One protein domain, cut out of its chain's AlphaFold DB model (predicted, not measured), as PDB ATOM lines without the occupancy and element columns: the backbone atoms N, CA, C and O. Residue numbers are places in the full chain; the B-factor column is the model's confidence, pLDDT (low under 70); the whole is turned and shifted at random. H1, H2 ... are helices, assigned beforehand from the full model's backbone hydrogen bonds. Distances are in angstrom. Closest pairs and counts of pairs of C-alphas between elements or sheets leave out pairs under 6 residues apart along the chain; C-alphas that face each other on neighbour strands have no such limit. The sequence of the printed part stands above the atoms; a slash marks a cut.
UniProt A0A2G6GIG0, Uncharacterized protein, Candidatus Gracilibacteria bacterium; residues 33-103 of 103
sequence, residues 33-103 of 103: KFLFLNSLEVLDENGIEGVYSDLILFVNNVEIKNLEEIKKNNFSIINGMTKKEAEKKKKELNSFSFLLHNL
ATOM      1  N   LYS A  33     -67.798   5.469  -1.427       94.19
ATOM      2  CA  LYS A  33     -66.911   6.249  -2.312       94.19
ATOM      3  C   LYS A  33     -67.430   7.664  -2.515       94.19
ATOM      4  O   LYS A  33     -66.652   8.609  -2.441       94.19
ATOM      5  N   PHE A  34     -68.733   7.805  -2.744       95.81
ATOM      6  CA  PHE A  34     -69.389   9.094  -2.915       95.81
ATOM      7  C   PHE A  34     -69.220   9.983  -1.680       95.81
ATOM      8  O   PHE A  34     -68.791  11.125  -1.810       95.81
ATOM      9  N   LEU A  35     -69.463   9.446  -0.479       95.44
ATOM     10  CA  LEU A  35     -69.252  10.185   0.768       95.44
ATOM     11  C   LEU A  35     -67.797  10.642   0.928       95.44
ATOM     12  O   LEU A  35     -67.555  11.803   1.256       95.44
ATOM     13  N   PHE A  36     -66.825   9.770   0.642       94.19
ATOM     14  CA  PHE A  36     -65.410  10.132   0.716       94.19
ATOM     15  C   PHE A  36     -65.027  11.212  -0.301       94.19
ATOM     16  O   PHE A  36     -64.332  12.163   0.055       94.19
ATOM     17  N   LEU A  37     -65.502  11.115  -1.545       94.75
ATOM     18  CA  LEU A  37     -65.241  12.130  -2.568       94.75
ATOM     19  C   LEU A  37     -65.846  13.486  -2.191       94.75
ATOM     20  O   LEU A  37     -65.143  14.488  -2.263       94.75
ATOM     21  N   ASN A  38     -67.085  13.516  -1.698       94.75
ATOM     22  CA  ASN A  38     -67.717  14.760  -1.254       94.75
ATOM     23  C   ASN A  38     -66.996  15.365  -0.047       94.75
ATOM     24  O   ASN A  38     -66.822  16.578   0.031       94.75
ATOM     25  N   SER A  39     -66.532  14.526   0.886       93.12
ATOM     26  CA  SER A  39     -65.762  15.010   2.033       93.12
ATOM     27  C   SER A  39     -64.462  15.691   1.597       93.12
ATOM     28  O   SER A  39     -64.065  16.689   2.182       93.12
ATOM     29  N   LEU A  40     -63.840  15.222   0.513       93.50
ATOM     30  CA  LEU A  40     -62.632  15.827  -0.037       93.50
ATOM     31  C   LEU A  40     -62.890  17.194  -0.691       93.50
ATOM     32  O   LEU A  40     -61.964  17.995  -0.802       93.50
ATOM     33  N   GLU A  41     -64.121  17.480  -1.123       91.69
ATOM     34  CA  GLU A  41     -64.477  18.782  -1.699       91.69
ATOM     35  C   GLU A  41     -64.541  19.902  -0.667       91.69
ATOM     36  O   GLU A  41     -64.248  21.047  -1.009       91.69
ATOM     37  N   VAL A  42     -64.869  19.564   0.580       93.94
ATOM     38  CA  VAL A  42     -65.011  20.525   1.681       93.94
ATOM     39  C   VAL A  42     -63.737  20.691   2.513       93.94
ATOM     40  O   VAL A  42     -63.693  21.557   3.383       93.94
ATOM     41  N   LEU A  43     -62.700  19.880   2.261       93.50
ATOM     42  CA  LEU A  43     -61.407  20.018   2.931       93.50
ATOM     43  C   LEU A  43     -60.631  21.227   2.402       93.50
ATOM     44  O   LEU A  43     -60.531  21.454   1.193       93.50
ATOM     45  N   ASP A  44     -60.026  21.960   3.332       94.69
ATOM     46  CA  ASP A  44     -59.043  22.992   3.038       94.69
ATOM     47  C   ASP A  44     -57.675  22.374   2.689       94.69
ATOM     48  O   ASP A  44     -57.479  21.153   2.692       94.69
ATOM     49  N   GLU A  45     -56.698  23.220   2.363       93.31
ATOM     50  CA  GLU A  45     -55.358  22.753   1.993       93.31
ATOM     51  C   GLU A  45     -54.691  21.949   3.120       93.31
ATOM     52  O   GLU A  45     -54.052  20.931   2.852       93.31
ATOM     53  N   ASN A  46     -54.892  22.350   4.378       94.75
ATOM     54  CA  ASN A  46     -54.347  21.637   5.533       94.75
ATOM     55  C   ASN A  46     -54.984  20.253   5.694       94.75
ATOM     56  O   ASN A  46     -54.281  19.276   5.948       94.75
ATOM     57  N   GLY A  47     -56.300  20.147   5.501       94.12
ATOM     58  CA  GLY A  47     -57.018  18.879   5.522       94.12
ATOM     59  C   GLY A  47     -56.538  17.923   4.432       94.12
ATOM     60  O   GLY A  47     -56.275  16.751   4.708       94.12
ATOM     61  N   ILE A  48     -56.342  18.419   3.207       95.12
ATOM     62  CA  ILE A  48     -55.787  17.620   2.103       95.12
ATOM     63  C   ILE A  48     -54.366  17.143   2.443       95.12
ATOM     64  O   ILE A  48     -54.031  15.985   2.187       95.12
ATOM     65  N   GLU A  49     -53.534  18.004   3.032       94.94
ATOM     66  CA  GLU A  49     -52.174  17.648   3.446       94.94
ATOM     67  C   GLU A  49     -52.162  16.575   4.545       94.94
ATOM     68  O   GLU A  49     -51.356  15.641   4.485       94.94
ATOM     69  N   GLY A  50     -53.081  16.672   5.509       94.81
ATOM     70  CA  GLY A  50     -53.268  15.688   6.574       94.81
ATOM     71  C   GLY A  50     -53.624  14.313   6.015       94.81
ATOM     72  O   GLY A  50     -52.880  13.355   6.221       94.81
ATOM     73  N   VAL A  51     -54.680  14.234   5.199       94.00
ATOM     74  CA  VAL A  51     -55.107  12.977   4.556       94.00
ATOM     75  C   VAL A  51     -53.985  12.380   3.703       94.00
ATOM     76  O   VAL A  51     -53.756  11.169   3.710       94.00
ATOM     77  N   TYR A  52     -53.248  13.220   2.972       94.19
ATOM     78  CA  TYR A  52     -52.125  12.760   2.160       94.19
ATOM     79  C   TYR A  52     -50.975  12.201   3.009       94.19
ATOM     80  O   TYR A  52     -50.360  11.195   2.644       94.19
ATOM     81  N   SER A  53     -50.689  12.829   4.148       93.44
ATOM     82  CA  SER A  53     -49.659  12.381   5.086       93.44
ATOM     83  C   SER A  53     -50.028  11.049   5.734       93.44
ATOM     84  O   SER A  53     -49.198  10.137   5.768       93.44
ATOM     85  N   ASP A  54     -51.284  10.886   6.145       93.19
ATOM     86  CA  ASP A  54     -51.794   9.628   6.694       93.19
ATOM     87  C   ASP A  54     -51.714   8.496   5.669       93.19
ATOM     88  O   ASP A  54     -51.292   7.382   5.986       93.19
ATOM     89  N   LEU A  55     -52.020   8.791   4.403       90.94
ATOM     90  CA  LEU A  55     -51.863   7.841   3.307       90.94
ATOM     91  C   LEU A  55     -50.397   7.411   3.125       90.94
ATOM     92  O   LEU A  55     -50.110   6.225   2.943       90.94
ATOM     93  N   ILE A  56     -49.453   8.354   3.185       90.62
ATOM     94  CA  ILE A  56     -48.014   8.057   3.118       90.62
ATOM     95  C   ILE A  56     -47.601   7.140   4.272       90.62
ATOM     96  O   ILE A  56     -46.883   6.164   4.040       90.62
ATOM     97  N   LEU A  57     -48.042   7.439   5.495       91.62
ATOM     98  CA  LEU A  57     -47.741   6.636   6.681       91.62
ATOM     99  C   LEU A  57     -48.328   5.230   6.562       91.62
ATOM    100  O   LEU A  57     -47.624   4.248   6.801       91.62
ATOM    101  N   PHE A  58     -49.579   5.121   6.119       88.75
ATOM    102  CA  PHE A  58     -50.236   3.844   5.873       88.75
ATOM    103  C   PHE A  58     -49.455   2.996   4.863       88.75
ATOM    104  O   PHE A  58     -49.081   1.863   5.167       88.75
ATOM    105  N   VAL A  59     -49.133   3.554   3.692       87.19
ATOM    106  CA  VAL A  59     -48.379   2.840   2.649       87.19
ATOM    107  C   VAL A  59     -46.991   2.441   3.141       87.19
ATOM    108  O   VAL A  59     -46.548   1.330   2.863       87.19
ATOM    109  N   ASN A  60     -46.310   3.307   3.893       88.25
ATOM    110  CA  ASN A  60     -45.017   2.978   4.487       88.25
ATOM    111  C   ASN A  60     -45.120   1.765   5.423       88.25
ATOM    112  O   ASN A  60     -44.324   0.836   5.315       88.25
ATOM    113  N   ASN A  61     -46.128   1.738   6.295       86.88
ATOM    114  CA  ASN A  61     -46.333   0.639   7.236       86.88
ATOM    115  C   ASN A  61     -46.669  -0.678   6.521       86.88
ATOM    116  O   ASN A  61     -46.177  -1.732   6.919       86.88
ATOM    117  N   VAL A  62     -47.465  -0.625   5.452       85.69
ATOM    118  CA  VAL A  62     -47.766  -1.796   4.614       85.69
ATOM    119  C   VAL A  62     -46.508  -2.298   3.901       85.69
ATOM    120  O   VAL A  62     -46.219  -3.492   3.937       85.69
ATOM    121  N   GLU A  63     -45.721  -1.406   3.288       83.12
ATOM    122  CA  GLU A  63     -44.472  -1.792   2.619       83.12
ATOM    123  C   GLU A  63     -43.463  -2.409   3.606       83.12
ATOM    124  O   GLU A  63     -42.830  -3.409   3.268       83.12
ATOM    125  N   ILE A  64     -43.339  -1.874   4.826       80.81
ATOM    126  CA  ILE A  64     -42.468  -2.434   5.875       80.81
ATOM    127  C   ILE A  64     -42.925  -3.837   6.280       80.81
ATOM    128  O   ILE A  64     -42.111  -4.761   6.263       80.81
ATOM    129  N   LYS A  65     -44.217  -4.025   6.579       79.94
ATOM    130  CA  LYS A  65     -44.769  -5.341   6.942       79.94
ATOM    131  C   LYS A  65     -44.532  -6.382   5.847       79.94
ATOM    132  O   LYS A  65     -44.067  -7.478   6.140       79.94
ATOM    133  N   ASN A  66     -44.747  -6.016   4.585       71.94
ATOM    134  CA  ASN A  66     -44.492  -6.911   3.455       71.94
ATOM    135  C   ASN A  66     -43.012  -7.317   3.364       71.94
ATOM    136  O   ASN A  66     -42.700  -8.474   3.089       71.94
ATOM    137  N   LEU A  67     -42.078  -6.393   3.613       70.12
ATOM    138  CA  LEU A  67     -40.647  -6.715   3.643       70.12
ATOM    139  C   LEU A  67     -40.290  -7.659   4.796       70.12
ATOM    140  O   LEU A  67     -39.438  -8.533   4.628       70.12
ATOM    141  N   GLU A  68     -40.916  -7.496   5.958       71.75
ATOM    142  CA  GLU A  68     -40.733  -8.393   7.101       71.75
ATOM    143  C   GLU A  68     -41.273  -9.797   6.825       71.75
ATOM    144  O   GLU A  68     -40.597 -10.777   7.136       71.75
ATOM    145  N   GLU A  69     -42.440  -9.914   6.191       68.44
ATOM    146  CA  GLU A  69     -42.998 -11.202   5.769       68.44
ATOM    147  C   GLU A  69     -42.121 -11.891   4.721       68.44
ATOM    148  O   GLU A  69     -41.809 -13.071   4.871       68.44
ATOM    149  N   ILE A  70     -41.628 -11.160   3.714       62.69
ATOM    150  CA  ILE A  70     -40.672 -11.698   2.730       62.69
ATOM    151  C   ILE A  70     -39.412 -12.212   3.434       62.69
ATOM    152  O   ILE A  70     -38.937 -13.309   3.134       62.69
ATOM    153  N   LYS A  71     -38.868 -11.454   4.396       58.81
ATOM    154  CA  LYS A  71     -37.715 -11.897   5.189       58.81
ATOM    155  C   LYS A  71     -38.040 -13.174   5.962       58.81
ATOM    156  O   LYS A  71     -37.281 -14.131   5.852       58.81
ATOM    157  N   LYS A  72     -39.159 -13.223   6.693       65.44
ATOM    158  CA  LYS A  72     -39.583 -14.414   7.452       65.44
ATOM    159  C   LYS A  72     -39.745 -15.640   6.552       65.44
ATOM    160  O   LYS A  72     -39.200 -16.688   6.886       65.44
ATOM    161  N   ASN A  73     -40.388 -15.490   5.397       58.06
ATOM    162  CA  ASN A  73     -40.585 -16.571   4.429       58.06
ATOM    163  C   ASN A  73     -39.256 -17.061   3.826       58.06
ATOM    164  O   ASN A  73     -39.046 -18.261   3.650       58.06
ATOM    165  N   ASN A  74     -38.310 -16.155   3.572       54.78
ATOM    166  CA  ASN A  74     -36.971 -16.532   3.121       54.78
ATOM    167  C   ASN A  74     -36.188 -17.284   4.210       54.78
ATOM    168  O   ASN A  74     -35.496 -18.253   3.901       54.78
ATOM    169  N   PHE A  75     -36.323 -16.894   5.481       55.50
ATOM    170  CA  PHE A  75     -35.702 -17.607   6.602       55.50
ATOM    171  C   PHE A  75     -36.351 -18.970   6.874       55.50
ATOM    172  O   PHE A  75     -35.631 -19.924   7.159       55.50
ATOM    173  N   SER A  76     -37.671 -19.118   6.730       54.81
ATOM    174  CA  SER A  76     -38.332 -20.424   6.871       54.81
ATOM    175  C   SER A  76     -37.928 -21.403   5.769       54.81
ATOM    176  O   SER A  76     -37.753 -22.586   6.043       54.81
ATOM    177  N   ILE A  77     -37.692 -20.918   4.544       52.09
ATOM    178  CA  ILE A  77     -37.139 -21.730   3.448       52.09
ATOM    179  C   ILE A  77     -35.701 -22.186   3.771       52.09
ATOM    180  O   ILE A  77     -35.310 -23.287   3.391       52.09
ATOM    181  N   ILE A  78     -34.918 -21.376   4.493       51.78
ATOM    182  CA  ILE A  78     -33.544 -21.710   4.914       51.78
ATOM    183  C   ILE A  78     -33.520 -22.686   6.095       51.78
ATOM    184  O   ILE A  78     -32.688 -23.590   6.111       51.78
ATOM    185  N   ASN A  79     -34.454 -22.568   7.038       51.62
ATOM    186  CA  ASN A  79     -34.493 -23.400   8.245       51.62
ATOM    187  C   ASN A  79     -34.840 -24.883   7.993       51.62
ATOM    188  O   ASN A  79     -34.751 -25.678   8.924       51.62
ATOM    189  N   GLY A  80     -35.196 -25.265   6.759       53.75
ATOM    190  CA  GLY A  80     -35.394 -26.660   6.339       53.75
ATOM    191  C   GLY A  80     -34.321 -27.220   5.393       53.75
ATOM    192  O   GLY A  80     -34.439 -28.368   4.975       53.75
ATOM    193  N   MET A  81     -33.296 -26.440   5.022       55.38
ATOM    194  CA  MET A  81     -32.256 -26.873   4.079       55.38
ATOM    195  C   MET A  81     -31.095 -27.572   4.788       55.38
ATOM    196  O   MET A  81     -30.605 -27.123   5.826       55.38
ATOM    197  N   THR A  82     -30.587 -28.648   4.188       64.12
ATOM    198  CA  THR A  82     -29.351 -29.272   4.670       64.12
ATOM    199  C   THR A  82     -28.163 -28.333   4.432       64.12
ATOM    200  O   THR A  82     -28.152 -27.528   3.500       64.12
ATOM    201  N   LYS A  83     -27.118 -28.425   5.266       57.47
ATOM    202  CA  LYS A  83     -25.947 -27.519   5.247       57.47
ATOM    203  C   LYS A  83     -25.323 -27.346   3.844       57.47
ATOM    204  O   LYS A  83     -24.883 -26.254   3.497       57.47
ATOM    205  N   LYS A  84     -25.359 -28.400   3.016       60.09
ATOM    206  CA  LYS A  84     -24.892 -28.390   1.616       60.09
ATOM    207  C   LYS A  84     -25.747 -27.520   0.686       60.09
ATOM    208  O   LYS A  84     -25.207 -26.883  -0.215       60.09
ATOM    209  N   GLU A  85     -27.061 -27.473   0.884       59.41
ATOM    210  CA  GLU A  85     -27.990 -26.710   0.037       59.41
ATOM    211  C   GLU A  85     -27.938 -25.215   0.352       59.41
ATOM    212  O   GLU A  85     -27.921 -24.386  -0.561       59.41
ATOM    213  N   ALA A  86     -27.802 -24.868   1.635       62.41
ATOM    214  CA  ALA A  86     -27.598 -23.491   2.071       62.41
ATOM    215  C   ALA A  86     -26.285 -22.899   1.516       62.41
ATOM    216  O   ALA A  86     -26.266 -21.759   1.048       62.41
ATOM    217  N   GLU A  87     -25.194 -23.675   1.495       61.41
ATOM    218  CA  GLU A  87     -23.918 -23.248   0.900       61.41
ATOM    219  C   GLU A  87     -23.997 -23.080  -0.622       61.41
ATOM    220  O   GLU A  87     -23.428 -22.129  -1.168       61.41
ATOM    221  N   LYS A  88     -24.730 -23.961  -1.313       62.62
ATOM    222  CA  LYS A  88     -24.913 -23.880  -2.767       62.62
ATOM    223  C   LYS A  88     -25.722 -22.640  -3.160       62.62
ATOM    224  O   LYS A  88     -25.267 -21.872  -4.004       62.62
ATOM    225  N   LYS A  89     -26.830 -22.360  -2.462       63.19
ATOM    226  CA  LYS A  89     -27.611 -21.127  -2.665       63.19
ATOM    227  C   LYS A  89     -26.829 -19.861  -2.321       63.19
ATOM    228  O   LYS A  89     -26.969 -18.858  -3.013       63.19
ATOM    229  N   LYS A  90     -25.972 -19.889  -1.294       64.44
ATOM    230  CA  LYS A  90     -25.098 -18.751  -0.961       64.44
ATOM    231  C   LYS A  90     -24.090 -18.460  -2.080       64.44
ATOM    232  O   LYS A  90     -23.847 -17.296  -2.388       64.44
ATOM    233  N   LYS A  91     -23.535 -19.498  -2.719       64.25
ATOM    234  CA  LYS A  91     -22.668 -19.347  -3.902       64.25
ATOM    235  C   LYS A  91     -23.431 -18.814  -5.115       64.25
ATOM    236  O   LYS A  91     -22.921 -17.922  -5.784       64.25
ATOM    237  N   GLU A  92     -24.644 -19.301  -5.364       61.28
ATOM    238  CA  GLU A  92     -25.495 -18.814  -6.459       61.28
ATOM    239  C   GLU A  92     -25.891 -17.344  -6.269       61.28
ATOM    240  O   GLU A  92     -25.750 -16.555  -7.198       61.28
ATOM    241  N   LEU A  93     -26.283 -16.937  -5.057       62.81
ATOM    242  CA  LEU A  93     -26.602 -15.539  -4.735       62.81
ATOM    243  C   LEU A  93     -25.393 -14.610  -4.907       62.81
ATOM    244  O   LEU A  93     -25.535 -13.525  -5.466       62.81
ATOM    245  N   ASN A  94     -24.200 -15.042  -4.489       62.25
ATOM    246  CA  ASN A  94     -22.970 -14.279  -4.714       62.25
ATOM    247  C   ASN A  94     -22.608 -14.190  -6.202       62.25
ATOM    248  O   ASN A  94     -22.194 -13.131  -6.665       62.25
ATOM    249  N   SER A  95     -22.797 -15.268  -6.967       58.09
ATOM    250  CA  SER A  95     -22.579 -15.259  -8.416       58.09
ATOM    251  C   SER A  95     -23.571 -14.344  -9.135       58.09
ATOM    252  O   SER A  95     -23.185 -13.635 -10.059       58.09
ATOM    253  N   PHE A  96     -24.829 -14.309  -8.695       56.12
ATOM    254  CA  PHE A  96     -25.847 -13.418  -9.246       56.12
ATOM    255  C   PHE A  96     -25.568 -11.952  -8.890       56.12
ATOM    256  O   PHE A  96     -25.679 -11.069  -9.737       56.12
ATOM    257  N   SER A  97     -25.120 -11.694  -7.657       50.00
ATOM    258  CA  SER A  97     -24.680 -10.367  -7.216       50.00
ATOM    259  C   SER A  97     -23.456  -9.873  -7.991       50.00
ATOM    260  O   SER A  97     -23.350  -8.676  -8.239       50.00
ATOM    261  N   PHE A  98     -22.552 -10.771  -8.393       50.72
ATOM    262  CA  PHE A  98     -21.398 -10.446  -9.233       50.72
ATOM    263  C   PHE A  98     -21.810 -10.065 -10.663       50.72
ATOM    264  O   PHE A  98     -21.282  -9.104 -11.213       50.72
ATOM    265  N   LEU A  99     -22.786 -10.766 -11.249       51.28
ATOM    266  CA  LEU A  99     -23.308 -10.441 -12.582       51.28
ATOM    267  C   LEU A  99     -24.030  -9.088 -12.612       51.28
ATOM    268  O   LEU A  99     -23.868  -8.336 -13.565       51.28
ATOM    269  N   LEU A 100     -24.775  -8.751 -11.557       48.66
ATOM    270  CA  LEU A 100     -25.451  -7.454 -11.437       48.66
ATOM    271  C   LEU A 100     -24.492  -6.283 -11.191       48.66
ATOM    272  O   LEU A 100     -24.836  -5.156 -11.517       48.66
ATOM    273  N   HIS A 101     -23.319  -6.536 -10.608       44.00
ATOM    274  CA  HIS A 101     -22.300  -5.505 -10.375       44.00
ATOM    275  C   HIS A 101     -21.428  -5.208 -11.603       44.00
ATOM    276  O   HIS A 101     -20.720  -4.203 -11.603       44.00
ATOM    277  N   ASN A 102     -21.466  -6.079 -12.615       46.31
ATOM    278  CA  ASN A 102     -20.713  -5.960 -13.867       46.31
ATOM    279  C   ASN A 102     -21.614  -5.624 -15.076       46.31
ATOM    280  O   ASN A 102     -21.174  -5.759 -16.218       46.31
ATOM    281  N   LEU A 103     -22.860  -5.214 -14.818       41.31
ATOM    282  CA  LEU A 103     -23.787  -4.568 -15.755       41.31
ATOM    283  C   LEU A 103     -23.838  -3.070 -15.447       41.31
ATOM    284  O   LEU A 103     -23.903  -2.284 -16.416       41.31
TER     285      LEU A 103
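This is residues 33 to 103 of the 103 residues of an uncharacterized protein of Candidatus Gracilibacteria bacterium (UniProt A0A2G6GIG0). One long helix, H2, makes the shaft of an open, elongated shape, and a shorter helix folds back at a slant at each end of it, H1 at its start and H3 at its finish, on different sides. The printed part has 71 residues with three named helices, H1, H2, H3 in chain order, and no named strand; the class is all helix. It is extended, with a radius of gyration of the C-alphas of 22.2 A and spans of 63 by 33 by 19 A.

H1, residues 33 to 42, and H2, residues 45 to 78, are close but not clearly touching; their closest C-alphas, of Leu 40 and Ile 48, are 7.4 A apart. They run opposite ways at a steep tilt of 44 degrees. H2 and H3, residues 83 to 101, are also close but not clearly touching, with the closest C-alphas, of Ile 78 and Ala 86, 6.8 A apart. They run opposite ways at a steep tilt of 46 degrees. H1 and H3 are apart. Every O i to N i+4 pair is within hydrogen-bond range in H2 and H3, and 5 of 6 in H1.

H1 begins at C-alpha 33, (-66.911, 6.249, -2.312), and is 14.9 A long from first to last C-alpha. H2 is 49.6 A long. H3 is 27.2 A long and ends at C-alpha 101, (-22.300, -5.505, -10.375).

The two C-alphas farthest apart, of Val 42 and Lys 84, are 63.3 A apart. The printed part has no cut, and both links are tight. Residues 69 to 103 have pLDDT under 70.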